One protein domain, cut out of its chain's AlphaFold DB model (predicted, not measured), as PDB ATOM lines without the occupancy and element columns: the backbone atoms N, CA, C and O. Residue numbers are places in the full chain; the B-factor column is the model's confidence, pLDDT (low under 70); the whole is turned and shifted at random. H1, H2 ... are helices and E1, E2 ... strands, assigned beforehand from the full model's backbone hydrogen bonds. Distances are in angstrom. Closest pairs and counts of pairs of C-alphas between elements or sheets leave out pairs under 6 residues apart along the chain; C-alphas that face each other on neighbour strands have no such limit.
ATOM      1  N   GLN A 391     170.339 106.201 148.929       76.44
ATOM      2  CA  GLN A 391     171.262 106.923 149.790       76.44
ATOM      3  C   GLN A 391     170.909 108.414 149.784       76.44
ATOM      4  O   GLN A 391     170.572 108.960 148.729       76.44
ATOM      5  N   PRO A 392     170.973 109.090 150.941       79.06
ATOM      6  CA  PRO A 392     170.667 110.505 151.017       79.06
ATOM      7  C   PRO A 392     171.670 111.294 150.177       79.06
ATOM      8  O   PRO A 392     172.885 111.099 150.244       79.06
ATOM      9  N   VAL A 393     171.132 112.196 149.367       78.56
ATOM     10  CA  VAL A 393     171.888 112.990 148.416       78.56
ATOM     11  C   VAL A 393     171.938 114.434 148.886       78.56
ATOM     12  O   VAL A 393     170.904 115.095 148.959       78.56
ATOM     13  N   LEU A 394     173.120 114.957 149.199       76.50
ATOM     14  CA  LEU A 394     173.283 116.370 149.517       76.50
ATOM     15  C   LEU A 394     173.072 117.177 148.232       76.50
ATOM     16  O   LEU A 394     173.864 117.092 147.305       76.50
ATOM     17  N   ALA A 395     171.996 117.958 148.173       73.50
ATOM     18  CA  ALA A 395     171.626 118.741 147.000       73.50
ATOM     19  C   ALA A 395     172.222 120.149 147.006       73.50
ATOM     20  O   ALA A 395     172.634 120.658 145.963       73.50
ATOM     21  N   GLN A 396     172.243 120.783 148.179       74.50
ATOM     22  CA  GLN A 396     172.711 122.152 148.358       74.50
ATOM     23  C   GLN A 396     173.132 122.387 149.809       74.50
ATOM     24  O   GLN A 396     172.572 121.785 150.723       74.50
ATOM     25  N   ALA A 397     174.072 123.308 150.025       77.00
ATOM     26  CA  ALA A 397     174.442 123.798 151.346       77.00
ATOM     27  C   ALA A 397     174.622 125.322 151.327       77.00
ATOM     28  O   ALA A 397     175.424 125.859 150.556       77.00
ATOM     29  N   LEU A 398     173.876 126.019 152.185       76.44
ATOM     30  CA  LEU A 398     173.878 127.477 152.299       76.44
ATOM     31  C   LEU A 398     174.159 127.893 153.739       76.44
ATOM     32  O   LEU A 398     173.478 127.447 154.659       76.44
ATOM     33  N   MET A 399     175.112 128.798 153.945       74.69
ATOM     34  CA  MET A 399     175.313 129.400 155.264       74.69
ATOM     35  C   MET A 399     174.332 130.529 155.532       74.69
ATOM     36  O   MET A 399     174.277 131.470 154.741       74.69
ATOM     37  N   TYR A 400     173.667 130.508 156.688       70.69
ATOM     38  CA  TYR A 400     172.823 131.605 157.163       70.69
ATOM     39  C   TYR A 400     173.399 132.258 158.433       70.69
ATOM     40  O   TYR A 400     173.885 131.573 159.339       70.69
ATOM     41  N   PRO A 401     173.345 133.599 158.543       61.53
ATOM     42  CA  PRO A 401     173.709 134.291 159.770       61.53
ATOM     43  C   PRO A 401     172.579 134.181 160.802       61.53
ATOM     44  O   PRO A 401     171.405 134.349 160.467       61.53
ATOM     45  N   THR A 402     172.916 133.982 162.077       56.59
ATOM     46  CA  THR A 402     171.965 134.190 163.179       56.59
ATOM     47  C   THR A 402     172.224 135.554 163.826       56.59
ATOM     48  O   THR A 402     173.361 135.998 163.955       56.59
ATOM     49  N   HIS A 403     171.162 136.270 164.212       48.28
ATOM     50  CA  HIS A 403     171.275 137.646 164.724       48.28
ATOM     51  C   HIS A 403     172.023 137.766 166.067       48.28
ATOM     52  O   HIS A 403     172.410 138.874 166.436       48.28
ATOM     53  N   GLN A 404     172.187 136.667 166.812       49.31
ATOM     54  CA  GLN A 404     172.753 136.657 168.169       49.31
ATOM     55  C   GLN A 404     173.560 135.379 168.497       49.31
ATOM     56  O   GLN A 404     173.826 135.123 169.669       49.31
ATOM     57  N   GLY A 405     173.951 134.571 167.503       51.34
ATOM     58  CA  GLY A 405     174.640 133.290 167.710       51.34
ATOM     59  C   GLY A 405     175.651 132.954 166.605       51.34
ATOM     60  O   GLY A 405     175.877 133.777 165.711       51.34
ATOM     61  N   PRO A 406     176.286 131.769 166.652       52.66
ATOM     62  CA  PRO A 406     177.117 131.296 165.551       52.66
ATOM     63  C   PRO A 406     176.265 131.103 164.288       52.66
ATOM     64  O   PRO A 406     175.052 130.872 164.352       52.66
ATOM     65  N   ALA A 407     176.883 131.272 163.119       67.75
ATOM     66  CA  ALA A 407     176.223 130.976 161.850       67.75
ATOM     67  C   ALA A 407     175.856 129.487 161.782       67.75
ATOM     68  O   ALA A 407     176.501 128.665 162.425       67.75
ATOM     69  N   GLY A 408     174.840 129.144 160.996       78.19
ATOM     70  CA  GLY A 408     174.478 127.755 160.724       78.19
ATOM     71  C   GLY A 408     174.536 127.447 159.234       78.19
ATOM     72  O   GLY A 408     174.708 128.345 158.403       78.19
ATOM     73  N   VAL A 409     174.382 126.169 158.898       80.19
ATOM     74  CA  VAL A 409     174.254 125.703 157.513       80.19
ATOM     75  C   VAL A 409     172.870 125.106 157.324       80.19
ATOM     76  O   VAL A 409     172.475 124.201 158.056       80.19
ATOM     77  N   THR A 410     172.149 125.602 156.324       81.06
ATOM     78  CA  THR A 410     170.970 124.937 155.777       81.06
ATOM     79  C   THR A 410     171.444 123.999 154.676       81.06
ATOM     80  O   THR A 410     171.924 124.459 153.636       81.06
ATOM     81  N   ALA A 411     171.315 122.695 154.895       81.12
ATOM     82  CA  ALA A 411     171.558 121.677 153.885       81.12
ATOM     83  C   ALA A 411     170.226 121.175 153.315       81.12
ATOM     84  O   ALA A 411     169.304 120.859 154.063       81.12
ATOM     85  N   LEU A 412     170.120 121.095 151.991       82.75
ATOM     86  CA  LEU A 412     169.025 120.395 151.323       82.75
ATOM     87  C   LEU A 412     169.495 118.982 151.009       82.75
ATOM     88  O   LEU A 412     170.512 118.811 150.339       82.75
ATOM     89  N   VAL A 413     168.757 117.986 151.482       81.69
ATOM     90  CA  VAL A 413     169.039 116.569 151.242       81.69
ATOM     91  C   VAL A 413     167.884 115.979 150.448       81.69
ATOM     92  O   VAL A 413     166.729 116.151 150.825       81.69
ATOM     93  N   VAL A 414     168.181 115.294 149.350       84.44
ATOM     94  CA  VAL A 414     167.205 114.547 148.559       84.44
ATOM     95  C   VAL A 414     167.349 113.070 148.882       84.44
ATOM     96  O   VAL A 414     168.438 112.519 148.785       84.44
ATOM     97  N   ARG A 415     166.253 112.421 149.258       85.00
ATOM     98  CA  ARG A 415     166.230 110.994 149.582       85.00
ATOM     99  C   ARG A 415     164.968 110.352 149.022       85.00
ATOM    100  O   ARG A 415     163.902 110.971 148.978       85.00
ATOM    101  N   ARG A 416     165.088 109.099 148.601       87.00
ATOM    102  CA  ARG A 416     163.965 108.243 148.235       87.00
ATOM    103  C   ARG A 416     163.286 107.732 149.501       87.00
ATOM    104  O   ARG A 416     163.925 107.102 150.340       87.00
ATOM    105  N   PHE A 417     161.976 107.928 149.591       83.94
ATOM    106  CA  PHE A 417     161.133 107.261 150.575       83.94
ATOM    107  C   PHE A 417     160.080 106.424 149.842       83.94
ATOM    108  O   PHE A 417     159.149 106.990 149.274       83.94
ATOM    109  N   PRO A 418     160.153 105.081 149.891       70.88
ATOM    110  CA  PRO A 418     159.109 104.207 149.344       70.88
ATOM    111  C   PRO A 418     157.806 104.214 150.184       70.88
ATOM    112  O   PRO A 418     156.952 103.345 150.032       70.88
ATOM    113  N   GLY A 419     157.649 105.174 151.103       73.06
ATOM    114  CA  GLY A 419     156.555 105.284 152.065       73.06
ATOM    115  C   GLY A 419     156.535 106.660 152.741       73.06
ATOM    116  O   GLY A 419     157.044 107.633 152.196       73.06
ATOM    117  N   VAL A 420     155.944 106.757 153.936       76.12
ATOM    118  CA  VAL A 420     155.896 108.029 154.680       76.12
ATOM    119  C   VAL A 420     157.306 108.393 155.167       76.12
ATOM    120  O   VAL A 420     157.920 107.563 155.840       76.12
ATOM    121  N   PRO A 421     157.810 109.608 154.885       82.75
ATOM    122  CA  PRO A 421     159.130 110.019 155.349       82.75
ATOM    123  C   PRO A 421     159.258 110.001 156.876       82.75
ATOM    124  O   PRO A 421     158.341 110.412 157.593       82.75
ATOM    125  N   SER A 422     160.409 109.553 157.378       79.19
ATOM    126  CA  SER A 422     160.744 109.540 158.808       79.19
ATOM    127  C   SER A 422     161.764 110.618 159.169       79.19
ATOM    128  O   SER A 422     162.493 111.106 158.308       79.19
ATOM    129  N   SER A 423     161.842 110.977 160.456       81.00
ATOM    130  CA  SER A 423     162.936 111.831 160.934       81.00
ATOM    131  C   SER A 423     164.264 111.097 160.797       81.00
ATOM    132  O   SER A 423     164.364 109.940 161.211       81.00
ATOM    133  N   GLU A 424     165.277 111.765 160.255       76.94
ATOM    134  CA  GLU A 424     166.605 111.188 160.051       76.94
ATOM    135  C   GLU A 424     167.703 112.160 160.459       76.94
ATOM    136  O   GLU A 424     167.601 113.375 160.271       76.94
ATOM    137  N   LYS A 425     168.765 111.601 161.037       80.38
ATOM    138  CA  LYS A 425     169.935 112.348 161.483       80.38
ATOM    139  C   LYS A 425     171.068 112.146 160.498       80.38
ATOM    140  O   LYS A 425     171.335 111.021 160.097       80.38
ATOM    141  N   TYR A 426     171.750 113.235 160.191       80.38
ATOM    142  CA  TYR A 426     172.819 113.280 159.211       80.38
ATOM    143  C   TYR A 426     174.072 113.860 159.844       80.38
ATOM    144  O   TYR A 426     174.026 114.922 160.476       80.38
ATOM    145  N   TYR A 427     175.185 113.153 159.673       80.88
ATOM    146  CA  TYR A 427     176.494 113.640 160.068       80.88
ATOM    147  C   TYR A 427     177.118 114.404 158.908       80.88
ATOM    148  O   TYR A 427     177.121 113.953 157.764       80.88
ATOM    149  N   PHE A 428     177.625 115.587 159.234       80.94
ATOM    150  CA  PHE A 428     178.227 116.503 158.289       80.94
ATOM    151  C   PHE A 428     179.671 116.773 158.673       80.94
ATOM    152  O   PHE A 428     179.929 117.289 159.762       80.94
ATOM    153  N   SER A 429     180.598 116.486 157.768       80.12
ATOM    154  CA  SER A 429     182.027 116.764 157.948       80.12
ATOM    155  C   SER A 429     182.434 117.955 157.070       80.12
ATOM    156  O   SER A 429     182.063 118.031 155.900       80.12
ATOM    157  N   PHE A 430     183.154 118.928 157.634       80.00
ATOM    158  CA  PHE A 430     183.571 120.161 156.953       80.00
ATOM    159  C   PHE A 430     185.087 120.165 156.774       80.00
ATOM    160  O   PHE A 430     185.818 120.107 157.764       80.00
ATOM    161  N   HIS A 431     185.572 120.279 155.537       79.31
ATOM    162  CA  HIS A 431     187.004 120.239 155.215       79.31
ATOM    163  C   HIS A 431     187.491 121.523 154.539       79.31
ATOM    164  O   HIS A 431     186.754 122.197 153.819       79.31
ATOM    165  N   GLU A 432     188.766 121.845 154.752       74.38
ATOM    166  CA  GLU A 432     189.420 123.009 154.158       74.38
ATOM    167  C   GLU A 432     189.491 122.921 152.624       74.38
ATOM    168  O   GLU A 432     189.962 121.940 152.058       74.38
ATOM    169  N   ARG A 433     189.147 124.015 151.931       64.25
ATOM    170  CA  ARG A 433     189.089 124.126 150.455       64.25
ATOM    171  C   ARG A 433     190.309 123.598 149.672       64.25
ATOM    172  O   ARG A 433     190.218 123.359 148.470       64.25
ATOM    173  N   ARG A 434     191.492 123.534 150.294       59.53
ATOM    174  CA  ARG A 434     192.774 123.189 149.646       59.53
ATOM    175  C   ARG A 434     193.410 121.884 150.141       59.53
ATOM    176  O   ARG A 434     194.534 121.607 149.724       59.53
ATOM    177  N   GLY A 435     192.748 121.091 150.984       54.97
ATOM    178  CA  GLY A 435     193.301 119.806 151.420       54.97
ATOM    179  C   GLY A 435     192.385 118.989 152.329       54.97
ATOM    180  O   GLY A 435     191.336 119.451 152.749       54.97
ATOM    181  N   ASP A 436     192.837 117.791 152.699       65.06
ATOM    182  CA  ASP A 436     192.067 116.791 153.464       65.06
ATOM    183  C   ASP A 436     191.924 117.118 154.968       65.06
ATOM    184  O   ASP A 436     191.663 116.245 155.796       65.06
ATOM    185  N   ARG A 437     192.120 118.380 155.373       79.38
ATOM    186  CA  ARG A 437     192.073 118.781 156.783       79.38
ATOM    187  C   ARG A 437     190.626 118.999 157.227       79.38
ATOM    188  O   ARG A 437     190.010 119.991 156.840       79.38
ATOM    189  N   LEU A 438     190.129 118.102 158.081       80.06
ATOM    190  CA  LEU A 438     188.846 118.245 158.775       80.06
ATOM    191  C   LEU A 438     188.885 119.484 159.686       80.06
ATOM    192  O   LEU A 438     189.701 119.566 160.606       80.06
ATOM    193  N   LEU A 439     188.005 120.447 159.416       81.06
ATOM    194  CA  LEU A 439     187.814 121.659 160.213       81.06
ATOM    195  C   LEU A 439     186.903 121.384 161.411       81.06
ATOM    196  O   LEU A 439     187.213 121.789 162.530       81.06
ATOM    197  N   CYS A 440     185.785 120.699 161.173       83.06
ATOM    198  CA  CYS A 440     184.867 120.230 162.205       83.06
ATOM    199  C   CYS A 440     183.879 119.206 161.631       83.06
ATOM    200  O   CYS A 440     183.749 119.071 160.415       83.06
ATOM    201  N   SER A 441     183.136 118.541 162.514       83.12
ATOM    202  CA  SER A 441     181.930 117.799 162.158       83.12
ATOM    203  C   SER A 441     180.743 118.276 162.990       83.12
ATOM    204  O   SER A 441     180.894 118.722 164.133       83.12
ATOM    205  N   ALA A 442     179.555 118.208 162.403       82.94
ATOM    206  CA  ALA A 442     178.312 118.634 163.019       82.94
ATOM    207  C   ALA A 442     177.178 117.666 162.675       82.94
ATOM    208  O   ALA A 442     177.218 116.952 161.676       82.94
ATOM    209  N   LEU A 443     176.161 117.642 163.531       83.62
ATOM    210  CA  LEU A 443     174.973 116.820 163.349       83.62
ATOM    211  C   LEU A 443     173.813 117.720 162.934       83.62
ATOM    212  O   LEU A 443     173.573 118.747 163.570       83.62
ATOM    213  N   GLY A 444     173.078 117.304 161.912       83.50
ATOM    214  CA  GLY A 444     171.785 117.880 161.560       83.50
ATOM    215  C   GLY A 444     170.689 116.820 161.588       83.50
ATOM    216  O   GLY A 444     170.963 115.622 161.538       83.50
ATOM    217  N   GLU A 445     169.437 117.256 161.678       82.75
ATOM    218  CA  GLU A 445     168.273 116.371 161.607       82.75
ATOM    219  C   GLU A 445     167.266 116.914 160.590       82.75
ATOM    220  O   GLU A 445     166.870 118.080 160.672       82.75
ATOM    221  N   ALA A 446     166.850 116.071 159.643       84.12
ATOM    222  CA  ALA A 446     165.691 116.339 158.801       84.12
ATOM    223  C   ALA A 446     164.448 115.800 159.502       84.12
ATOM    224  O   ALA A 446     164.227 114.592 159.558       84.12
ATOM    225  N   THR A 447     163.619 116.704 160.014       76.81
ATOM    226  CA  THR A 447     162.332 116.352 160.643       76.81
ATOM    227  C   THR A 447     161.146 116.562 159.704       76.81
ATOM    228  O   THR A 447     160.060 116.033 159.940       76.81
ATOM    229  N   GLN A 448     161.341 117.349 158.645       83.75
ATOM    230  CA  GLN A 448     160.323 117.684 157.665       83.75
ATOM    231  C   GLN A 448     160.816 117.324 156.275       83.75
ATOM    232  O   GLN A 448     161.854 117.802 155.819       83.75
ATOM    233  N   TRP A 449     160.013 116.511 155.609       87.88
ATOM    234  CA  TRP A 449     160.219 116.090 154.240       87.88
ATOM    235  C   TRP A 449     159.033 116.531 153.416       87.88
ATOM    236  O   TRP A 449     157.884 116.476 153.860       87.88
ATOM    237  N   ARG A 450     159.315 116.939 152.190       87.25
ATOM    238  CA  ARG A 450     158.289 117.241 151.202       87.25
ATOM    239  C   ARG A 450     158.672 116.613 149.868       87.25
ATOM    240  O   ARG A 450     159.868 116.456 149.622       87.25
ATOM    241  N   PRO A 451     157.700 116.283 149.008       84.44
ATOM    242  CA  PRO A 451     157.995 115.820 147.658       84.44
ATOM    243  C   PRO A 451     158.937 116.790 146.939       84.44
ATOM    244  O   PRO A 451     158.802 118.016 147.078       84.44
ATOM    245  N   LEU A 452     159.901 116.239 146.202       78.81
ATOM    246  CA  LEU A 452     160.793 117.024 145.358       78.81
ATOM    247  C   LEU A 452     159.965 117.679 144.250       78.81
ATOM    248  O   LEU A 452     159.226 117.007 143.530       78.81
ATOM    249  N   ARG A 453     160.081 119.002 144.119       71.06
ATOM    250  CA  ARG A 453     159.412 119.748 143.052       71.06
ATOM    251  C   ARG A 453     160.398 120.029 141.936       71.06
ATOM    252  O   ARG A 453     161.558 120.327 142.204       71.06
ATOM    253  N   LEU A 454     159.947 119.977 140.686       60.97
ATOM    254  CA  LEU A 454     160.875 120.136 139.565       60.97
ATOM    255  C   LEU A 454     161.333 121.562 139.344       60.97
ATOM    256  O   LEU A 454     162.389 121.754 138.759       60.97
ATOM    257  N   GLU A 455     160.596 122.557 139.839       58.81
ATOM    258  CA  GLU A 455     161.058 123.948 139.777       58.81
ATOM    259  C   GLU A 455     162.329 124.172 140.612       58.81
ATOM    260  O   GLU A 455     162.985 125.198 140.482       58.81
ATOM    261  N   GLU A 456     162.664 123.219 141.482       58.28
ATOM    262  CA  GLU A 456     163.869 123.216 142.313       58.28
ATOM    263  C   GLU A 456     165.019 122.470 141.625       58.28
ATOM    264  O   GLU A 456     166.123 122.411 142.165       58.28
ATOM    265  N   ILE A 457     164.754 121.910 140.437       60.53
ATOM    266  CA  ILE A 457     165.714 121.216 139.594       60.53
ATOM    267  C   ILE A 457     166.176 122.115 138.457       60.53
ATOM    268  O   ILE A 457     165.593 122.147 137.373       60.53
ATOM    269  N   ASP A 458     167.273 122.828 138.708       50.94
ATOM    270  CA  ASP A 458     167.909 123.676 137.706       50.94
ATOM    271  C   ASP A 458     168.298 122.868 136.456       50.94
ATOM    272  O   ASP A 458     169.032 121.879 136.528       50.94
ATOM    273  N   GLY A 459     167.836 123.333 135.291       52.38
ATOM    274  CA  GLY A 459     168.252 122.824 133.980       52.38
ATOM    275  C   GLY A 459     167.404 121.699 133.381       52.38
ATOM    276  O   GLY A 459     167.786 121.179 132.334       52.38
ATOM    277  N   LEU A 460     166.267 121.328 133.982       56.69
ATOM    278  CA  LEU A 460     165.311 120.411 133.348       56.69
ATOM    279  C   LEU A 460     164.411 121.135 132.339       56.69
ATOM    280  O   LEU A 460     163.789 122.145 132.666       56.69
ATOM    281  N   ASP A 461     164.300 120.588 131.127       63.81
ATOM    282  CA  ASP A 461     163.290 121.022 130.162       63.81
ATOM    283  C   ASP A 461     161.902 120.410 130.457       63.81
ATOM    284  O   ASP A 461     161.750 119.470 131.243       63.81
ATOM    285  N   GLU A 462     160.865 120.969 129.827       71.50
ATOM    286  CA  GLU A 462     159.463 120.579 130.038       71.50
ATOM    287  C   GLU A 462     159.205 119.099 129.699       71.50
ATOM    288  O   GLU A 462     158.493 118.417 130.432       71.50
ATOM    289  N   ARG A 463     159.849 118.559 128.653       70.69
ATOM    290  CA  ARG A 463     159.700 117.140 128.270       70.69
ATOM    291  C   ARG A 463     160.293 116.213 129.320       70.69
ATOM    292  O   ARG A 463     159.699 115.191 129.661       70.69
ATOM    293  N   THR A 464     161.457 116.583 129.844       71.88
ATOM    294  CA  THR A 464     162.150 115.827 130.882       71.88
ATOM    295  C   THR A 464     161.350 115.777 132.165       71.88
ATOM    296  O   THR A 464     161.225 114.719 132.787       71.88
ATOM    297  N   HIS A 465     160.723 116.898 132.504       75.38
ATOM    298  CA  HIS A 465     159.764 116.963 133.587       75.38
ATOM    299  C   HIS A 465     158.573 116.017 133.354       75.38
ATOM    300  O   HIS A 465     158.324 115.147 134.193       75.38
ATOM    301  N   GLU A 466     157.850 116.140 132.239       80.19
ATOM    302  CA  GLU A 466     156.668 115.309 131.966       80.19
ATOM    303  C   GLU A 466     156.973 113.810 132.044       80.19
ATOM    304  O   GLU A 466     156.219 113.043 132.650       80.19
ATOM    305  N   TRP A 467     158.111 113.394 131.487       84.69
ATOM    306  CA  TRP A 467     158.553 112.008 131.542       84.69
ATOM    307  C   TRP A 467     158.840 111.536 132.970       84.69
ATOM    308  O   TRP A 467     158.341 110.482 133.365       84.69
ATOM    309  N   ALA A 468     159.593 112.307 133.765       79.75
ATOM    310  CA  ALA A 468     159.930 111.940 135.141       79.75
ATOM    311  C   ALA A 468     158.674 111.840 136.024       79.75
ATOM    312  O   ALA A 468     158.526 110.898 136.807       79.75
ATOM    313  N   SER A 469     157.734 112.774 135.846       82.06
ATOM    314  CA  SER A 469     156.416 112.751 136.488       82.06
ATOM    315  C   SER A 469     155.610 111.509 136.097       82.06
ATOM    316  O   SER A 469     155.059 110.832 136.967       82.06
ATOM    317  N   GLY A 470     155.560 111.188 134.799       86.25
ATOM    318  CA  GLY A 470     154.806 110.054 134.261       86.25
ATOM    319  C   GLY A 470     155.340 108.684 134.687       86.25
ATOM    320  O   GLY A 470     154.570 107.728 134.762       86.25
ATOM    321  N   HIS A 471     156.629 108.597 135.021       86.38
ATOM    322  CA  HIS A 471     157.292 107.358 135.437       86.38
ATOM    323  C   HIS A 471     157.502 107.248 136.954       86.38
ATOM    324  O   HIS A 471     158.241 106.381 137.410       86.38
ATOM    325  N   GLY A 472     156.846 108.101 137.748       83.56
ATOM    326  CA  GLY A 472     156.828 107.992 139.210       83.56
ATOM    327  C   GLY A 472     158.113 108.437 139.913       83.56
ATOM    328  O   GLY A 472     158.159 108.401 141.139       83.56
ATOM    329  N   VAL A 473     159.115 108.935 139.178       80.06
ATOM    330  CA  VAL A 473     160.413 109.353 139.738       80.06
ATOM    331  C   VAL A 473     160.214 110.363 140.869       80.06
ATOM    332  O   VAL A 473     160.782 110.230 141.943       80.06
ATOM    333  N   LEU A 474     159.342 111.348 140.681       76.19
ATOM    334  CA  LEU A 474     159.132 112.422 141.657       76.19
ATOM    335  C   LEU A 474     158.239 112.038 142.838       76.19
ATOM    336  O   LEU A 474     158.175 112.770 143.820       76.19
ATOM    337  N   GLN A 475     157.506 110.930 142.730       80.81
ATOM    338  CA  GLN A 475     156.574 110.493 143.772       80.81
ATOM    339  C   GLN A 475     157.325 109.860 144.946       80.81
ATOM    340  O   GLN A 475     156.844 109.886 146.077       80.81
ATOM    341  N   GLU A 476     158.509 109.316 144.675       79.81
ATOM    342  CA  GLU A 476     159.333 108.639 145.670       79.81
ATOM    343  C   GLU A 476     160.443 109.542 146.224       79.81
ATOM    344  O   GLU A 476     160.926 109.322 147.337       79.81
ATOM    345  N   LEU A 477     160.831 110.590 145.491       84.88
ATOM    346  CA  LEU A 477     161.885 111.514 145.901       84.88
ATOM    347  C   LEU A 477     161.342 112.641 146.777       84.88
ATOM    348  O   LEU A 477     160.426 113.375 146.404       84.88
ATOM    349  N   HIS A 478     161.966 112.815 147.935       87.12
ATOM    350  CA  HIS A 478     161.648 113.878 148.872       87.12
ATOM    351  C   HIS A 478     162.877 114.729 149.135       87.12
ATOM    352  O   HIS A 478     163.999 114.231 149.165       87.12
ATOM    353  N   VAL A 479     162.645 116.014 149.372       86.88
ATOM    354  CA  VAL A 479     163.658 116.942 149.851       86.88
ATOM    355  C   VAL A 479     163.388 117.282 151.313       86.88
ATOM    356  O   VAL A 479     162.265 117.623 151.699       86.88
ATOM    357  N   GLY A 480     164.430 117.140 152.121       85.44
ATOM    358  CA  GLY A 480     164.472 117.488 153.529       85.44
ATOM    359  C   GLY A 480     165.396 118.677 153.733       85.44
ATOM    360  O   GLY A 480     166.487 118.738 153.161       85.44
ATOM    361  N   GLU A 481     164.950 119.632 154.539       85.69
ATOM    362  CA  GLU A 481     165.788 120.743 154.975       85.69
ATOM    363  C   GLU A 481     166.438 120.383 156.311       85.69
ATOM    364  O   GLU A 481     165.755 120.093 157.296       85.69
ATOM    365  N   VAL A 482     167.767 120.391 156.337       84.62
ATOM    366  CA  VAL A 482     168.574 120.025 157.495       84.62
ATOM    367  C   VAL A 482     169.279 121.265 158.020       84.62
ATOM    368  O   VAL A 482     170.142 121.843 157.363       84.62
ATOM    369  N   GLN A 483     168.909 121.661 159.232       83.94
ATOM    370  CA  GLN A 483     169.516 122.783 159.935       83.94
ATOM    371  C   GLN A 483     170.695 122.280 160.771       83.94
ATOM    372  O   GLN A 483     170.511 121.513 161.720       83.94
ATOM    373  N   VAL A 484     171.908 122.701 160.416       83.31
ATOM    374  CA  VAL A 484     173.156 122.286 161.069       83.31
ATOM    375  C   VAL A 484     173.697 123.437 161.912       83.31
ATOM    376  O   VAL A 484     174.078 124.488 161.389       83.31
ATOM    377  N   GLN A 485     173.741 123.233 163.230       80.19
ATOM    378  CA  GLN A 485     174.309 124.197 164.177       80.19
ATOM    379  C   GLN A 485     175.830 124.037 164.249       80.19
ATOM    380  O   GLN A 485     176.338 122.926 164.415       80.19
ATOM    381  N   LEU A 486     176.561 125.149 164.159       79.75
ATOM    382  CA  LEU A 486     178.024 125.164 164.060       79.75
ATOM    383  C   LEU A 486     178.716 125.607 165.361       79.75
ATOM    384  O   LEU A 486     179.849 126.075 165.331       79.75
ATOM    385  N   ASP A 487     178.075 125.423 166.522       75.56
ATOM    386  CA  ASP A 487     178.571 125.872 167.839       75.56
ATOM    387  C   ASP A 487     179.990 125.376 168.195       75.56
ATOM    388  O   ASP A 487     180.658 125.944 169.058       75.56
ATOM    389  N   ARG A 488     180.439 124.281 167.564       74.06
ATOM    390  CA  ARG A 488     181.755 123.652 167.772       74.06
ATOM    391  C   ARG A 488     182.686 123.761 166.562       74.06
ATOM    392  O   ARG A 488     183.727 123.107 166.542       74.06
ATOM    393  N   CYS A 489     182.309 124.551 165.566       75.88
ATOM    394  CA  CYS A 489     183.084 124.777 164.356       75.88
ATOM    395  C   CYS A 489     183.788 126.146 164.389       75.88
ATOM    396  O   CYS A 489     183.422 127.010 165.192       75.88
ATOM    397  N   PRO A 490     184.805 126.357 163.533       72.00
ATOM    398  CA  PRO A 490     185.439 127.662 163.340       72.00
ATOM    399  C   PRO A 490     184.445 128.754 162.907       72.00
ATOM    400  O   PRO A 490     183.298 128.465 162.563       72.00
ATOM    401  N   ASP A 491     184.893 130.015 162.896       72.75
ATOM    402  CA  ASP A 491     184.078 131.147 162.432       72.75
ATOM    403  C   ASP A 491     183.491 130.860 161.040       72.75
ATOM    404  O   ASP A 491     184.167 130.334 160.154       72.75
ATOM    405  N   ALA A 492     182.233 131.254 160.836       64.81
ATOM    406  CA  ALA A 492     181.505 131.103 159.581       64.81
ATOM    407  C   ALA A 492     182.329 131.532 158.356       64.81
ATOM    408  O   ALA A 492     182.283 130.896 157.307       64.81
ATOM    409  N   ARG A 493     183.133 132.595 158.483       68.38
ATOM    410  CA  ARG A 493     183.980 133.102 157.393       68.38
ATOM    411  C   ARG A 493     185.018 132.093 156.902       68.38
ATOM    412  O   ARG A 493     185.376 132.152 155.730       68.38
ATOM    413  N   GLU A 494     185.487 131.195 157.764       70.62
ATOM    414  CA  GLU A 494     186.430 130.127 157.402       70.62
ATOM    415  C   GLU A 494     185.726 128.939 156.730       70.62
ATOM    416  O   GLU A 494     186.342 128.210 155.956       70.62
ATOM    417  N   LEU A 495     184.421 128.775 156.965       71.62
ATOM    418  CA  LEU A 495     183.613 127.718 156.357       71.62
ATOM    419  C   LEU A 495     183.091 128.092 154.959       71.62
ATOM    420  O   LEU A 495     182.769 127.196 154.181       71.62
ATOM    421  N   VAL A 496     183.051 129.380 154.587       74.19
ATOM    422  CA  VAL A 496     182.724 129.788 153.203       74.19
ATOM    423  C   VAL A 496     183.756 129.206 152.234       74.19
ATOM    424  O   VAL A 496     184.949 129.492 152.332       74.19
ATOM    425  N   GLY A 497     183.292 128.440 151.249       71.25
ATOM    426  CA  GLY A 497     184.148 127.776 150.267       71.25
ATOM    427  C   GLY A 497     184.823 126.500 150.778       71.25
ATOM    428  O   GLY A 497     185.659 125.945 150.068       71.25
ATOM    429  N   SER A 498     184.497 126.049 151.993       75.56
ATOM    430  CA  SER A 498     184.850 124.714 152.484       75.56
ATOM    431  C   SER A 498     183.938 123.655 151.865       75.56
ATOM    432  O   SER A 498     182.843 123.960 151.387       75.56
ATOM    433  N   GLU A 499     184.388 122.404 151.875       76.69
ATOM    434  CA  GLU A 499     183.623 121.279 151.339       76.69
ATOM    435  C   GLU A 499     182.840 120.596 152.467       76.69
ATOM    436  O   GLU A 499     183.413 120.247 153.502       76.69
ATOM    437  N   LEU A 500     181.533 120.437 152.262       75.75
ATOM    438  CA  LEU A 500     180.601 119.721 153.123       75.75
ATOM    439  C   LEU A 500     180.447 118.284 152.641       75.75
ATOM    440  O   LEU A 500     180.150 118.062 151.466       75.75
ATOM    441  N   TRP A 501     180.589 117.344 153.569       76.38
ATOM    442  CA  TRP A 501     180.482 115.912 153.335       76.38
ATOM    443  C   TRP A 501     179.296 115.355 154.106       76.38
ATOM    444  O   TRP A 501     179.115 115.711 155.269       76.38
ATOM    445  N   LEU A 502     178.502 114.503 153.461       73.81
ATOM    446  CA  LEU A 502     177.380 113.805 154.086       73.81
ATOM    447  C   LEU A 502     177.765 112.346 154.369       73.81
ATOM    448  O   LEU A 502     178.054 111.593 153.433       73.81
ATOM    449  N   GLU A 503     177.739 111.970 155.648       69.81
ATOM    450  CA  GLU A 503     177.974 110.606 156.137       69.81
ATOM    451  C   GLU A 503     176.632 109.960 156.539       69.81
ATOM    452  O   GLU A 503     175.938 110.454 157.436       69.81
ATOM    453  N   ASP A 504     176.269 108.853 155.878       62.53
ATOM    454  CA  ASP A 504     175.167 107.960 156.275       62.53
ATOM    455  C   ASP A 504     175.745 106.559 156.554       62.53
ATOM    456  O   ASP A 504     176.138 105.831 155.641       62.53
ATOM    457  N   GLY A 505     175.876 106.197 157.837       56.44
ATOM    458  CA  GLY A 505     176.612 104.995 158.253       56.44
ATOM    459  C   GLY A 505     178.102 105.048 157.875       56.44
ATOM    460  O   GLY A 505     178.667 106.121 157.707       56.44
ATOM    461  N   ASP A 506     178.769 103.900 157.737       41.59
ATOM    462  CA  ASP A 506     180.219 103.817 157.451       41.59
ATOM    463  C   ASP A 506     180.612 104.202 155.998       41.59
ATOM    464  O   ASP A 506     181.683 103.820 155.521       41.59
ATOM    465  N   ALA A 507     179.754 104.919 155.260       49.72
ATOM    466  CA  ALA A 507     179.972 105.289 153.864       49.72
ATOM    467  C   ALA A 507     180.142 106.810 153.699       49.72
ATOM    468  O   ALA A 507     179.241 107.604 153.961       49.72
ATOM    469  N   GLU A 508     181.321 107.207 153.221       54.22
ATOM    470  CA  GLU A 508     181.629 108.567 152.781       54.22
ATOM    471  C   GLU A 508     181.023 108.764 151.385       54.22
ATOM    472  O   GLU A 508     181.509 108.189 150.408       54.22
ATOM    473  N   THR A 509     179.911 109.495 151.285       58.75
ATOM    474  CA  THR A 509     179.077 109.391 150.076       58.75
ATOM    475  C   THR A 509     179.092 110.608 149.162       58.75
ATOM    476  O   THR A 509     179.079 110.411 147.946       58.75
ATOM    477  N   GLN A 510     179.114 111.856 149.658       65.81
ATOM    478  CA  GLN A 510     178.901 113.031 148.789       65.81
ATOM    479  C   GLN A 510     179.527 114.329 149.297       65.81
ATOM    480  O   GLN A 510     179.638 114.519 150.502       65.81
ATOM    481  N   ARG A 511     179.879 115.235 148.367       71.62
ATOM    482  CA  ARG A 511     180.637 116.468 148.634       71.62
ATOM    483  C   ARG A 511     180.073 117.691 147.901       71.62
ATOM    484  O   ARG A 511     179.937 117.648 146.679       71.62
ATOM    485  N   ILE A 512     179.824 118.793 148.616       70.00
ATOM    486  CA  ILE A 512     179.374 120.086 148.054       70.00
ATOM    487  C   ILE A 512     180.126 121.266 148.680       70.00
ATOM    488  O   ILE A 512     180.410 121.264 149.871       70.00
ATOM    489  N   GLU A 513     180.429 122.303 147.891       74.31
ATOM    490  CA  GLU A 513     181.010 123.553 148.401       74.31
ATOM    491  C   GLU A 513     179.957 124.381 149.155       74.31
ATOM    492  O   GLU A 513     178.864 124.654 148.652       74.31
ATOM    493  N   VAL A 514     180.300 124.814 150.365       68.94
ATOM    494  CA  VAL A 514     179.448 125.675 151.184       68.94
ATOM    495  C   VAL A 514     179.513 127.108 150.658       68.94
ATOM    496  O   VAL A 514     180.578 127.732 150.634       68.94
ATOM    497  N   THR A 515     178.361 127.668 150.289       68.81
ATOM    498  CA  THR A 515     178.265 129.044 149.777       68.81
ATOM    499  C   THR A 515     177.635 129.991 150.801       68.81
ATOM    500  O   THR A 515     176.846 129.592 151.661       68.81
ATOM    501  N   ALA A 516     178.019 131.269 150.751       59.47
ATOM    502  CA  ALA A 516     177.457 132.294 151.627       59.47
ATOM    503  C   ALA A 516     176.081 132.753 151.116       59.47
ATOM    504  O   ALA A 516     175.938 133.044 149.927       59.47
ATOM    505  N   LEU A 517     175.093 132.906 152.007       53.19
ATOM    506  CA  LEU A 517     173.879 133.652 151.670       53.19
ATOM    507  C   LEU A 517     174.220 135.133 151.474       53.19
ATOM    508  O   LEU A 517     174.622 135.833 152.406       53.19
TER     509      LEU A 517
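What this domain is: This is residues 391 to 517 of the 531 residues of an uncharacterized protein of Acidobacteria bacterium (UniProt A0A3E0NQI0). What shape do these atoms make? They make a small, somewhat flattened barrel of strands, nearly closed where E8 comes close to E1, with H1 and H2 off beyond one end and H3 at the opposite end. What is it built of? The 127 printed residues have eight named strands and three named helices, in the order E1 E2 E3 E4 E5 H1 H2 E6 H3 E7 E8; the class is mixed, helices and strands. The strands form one branched, strongly twisted sheet with antiparallel neighbours. How large is it? It is compact and rounded, with a radius of gyration of the C-alphas of 15.7 A and spans of 46 by 32 by 28 A.

Where its parts are: Where do the first strands run? E1, residues 393 to 400, begins at C-alpha 393 (171.888, 112.990, 148.416) and is 20.6 A long. E2, residues 408 to 416, is 25.4 A long; E3, 424 to 431, is 22.8 A; E4, 438 to 446, is 23.2 A; E5 is residues 449 to 451. What follows? H1, residues 462 to 470, begins at C-alpha 462 (159.463, 120.579, 130.038); H2 is residues 473 to 476. E6, residues 477 to 485, is 25.5 A long; H3 is 492 to 495, E7 is 499 to 504, and E8, 507 to 513, ends at C-alpha 513 (181.010, 123.553, 148.401).

How they stand to each other: How are the strands paired? E1 and E2 form a hairpin, with N 398 and O 410 2.9 A apart; on the other side of E2 lies E6, with N 411 and O 482 2.9 A apart. On the other side of E6 from E2 lie E5, with N 479 and O 450 2.8 A apart, and E4, with no N and O within hydrogen-bond range. The hairpin E3 and E4 has N 428 and O 442 at 2.8 A, E3 and E7 N 501 and O 429 at 2.8 A, and the hairpin E7 and E8 N 500 and O 512 at 2.8 A. How near is E8 to E1? Their closest C-alphas, of Leu 394 and Gln 510, are 6.6 A apart, and residues 515 to 516 pair parallel with residues 398 to 399 of E1. Where are the helices? H1, with each O i to N i+4 pair within hydrogen-bond range, is not on the sheet; H2 only grazes it. H3 is on the sheet at a height of 7.1 A, over none of its strands; H2 and H3 are too short for O i to N i+4 pairs.

The domain as a whole: What is the greatest distance? The C-alphas of Gln 404 and Gly 470, the two farthest apart, are 46.7 A apart. Are there cuts or long links? The printed part has no cut, and no link is long. Where is confidence low? Mean pLDDT of the printed part is 73.8, and 33 residues are under 70, among them 401 to 407, 454 to 461 and 503 to 510.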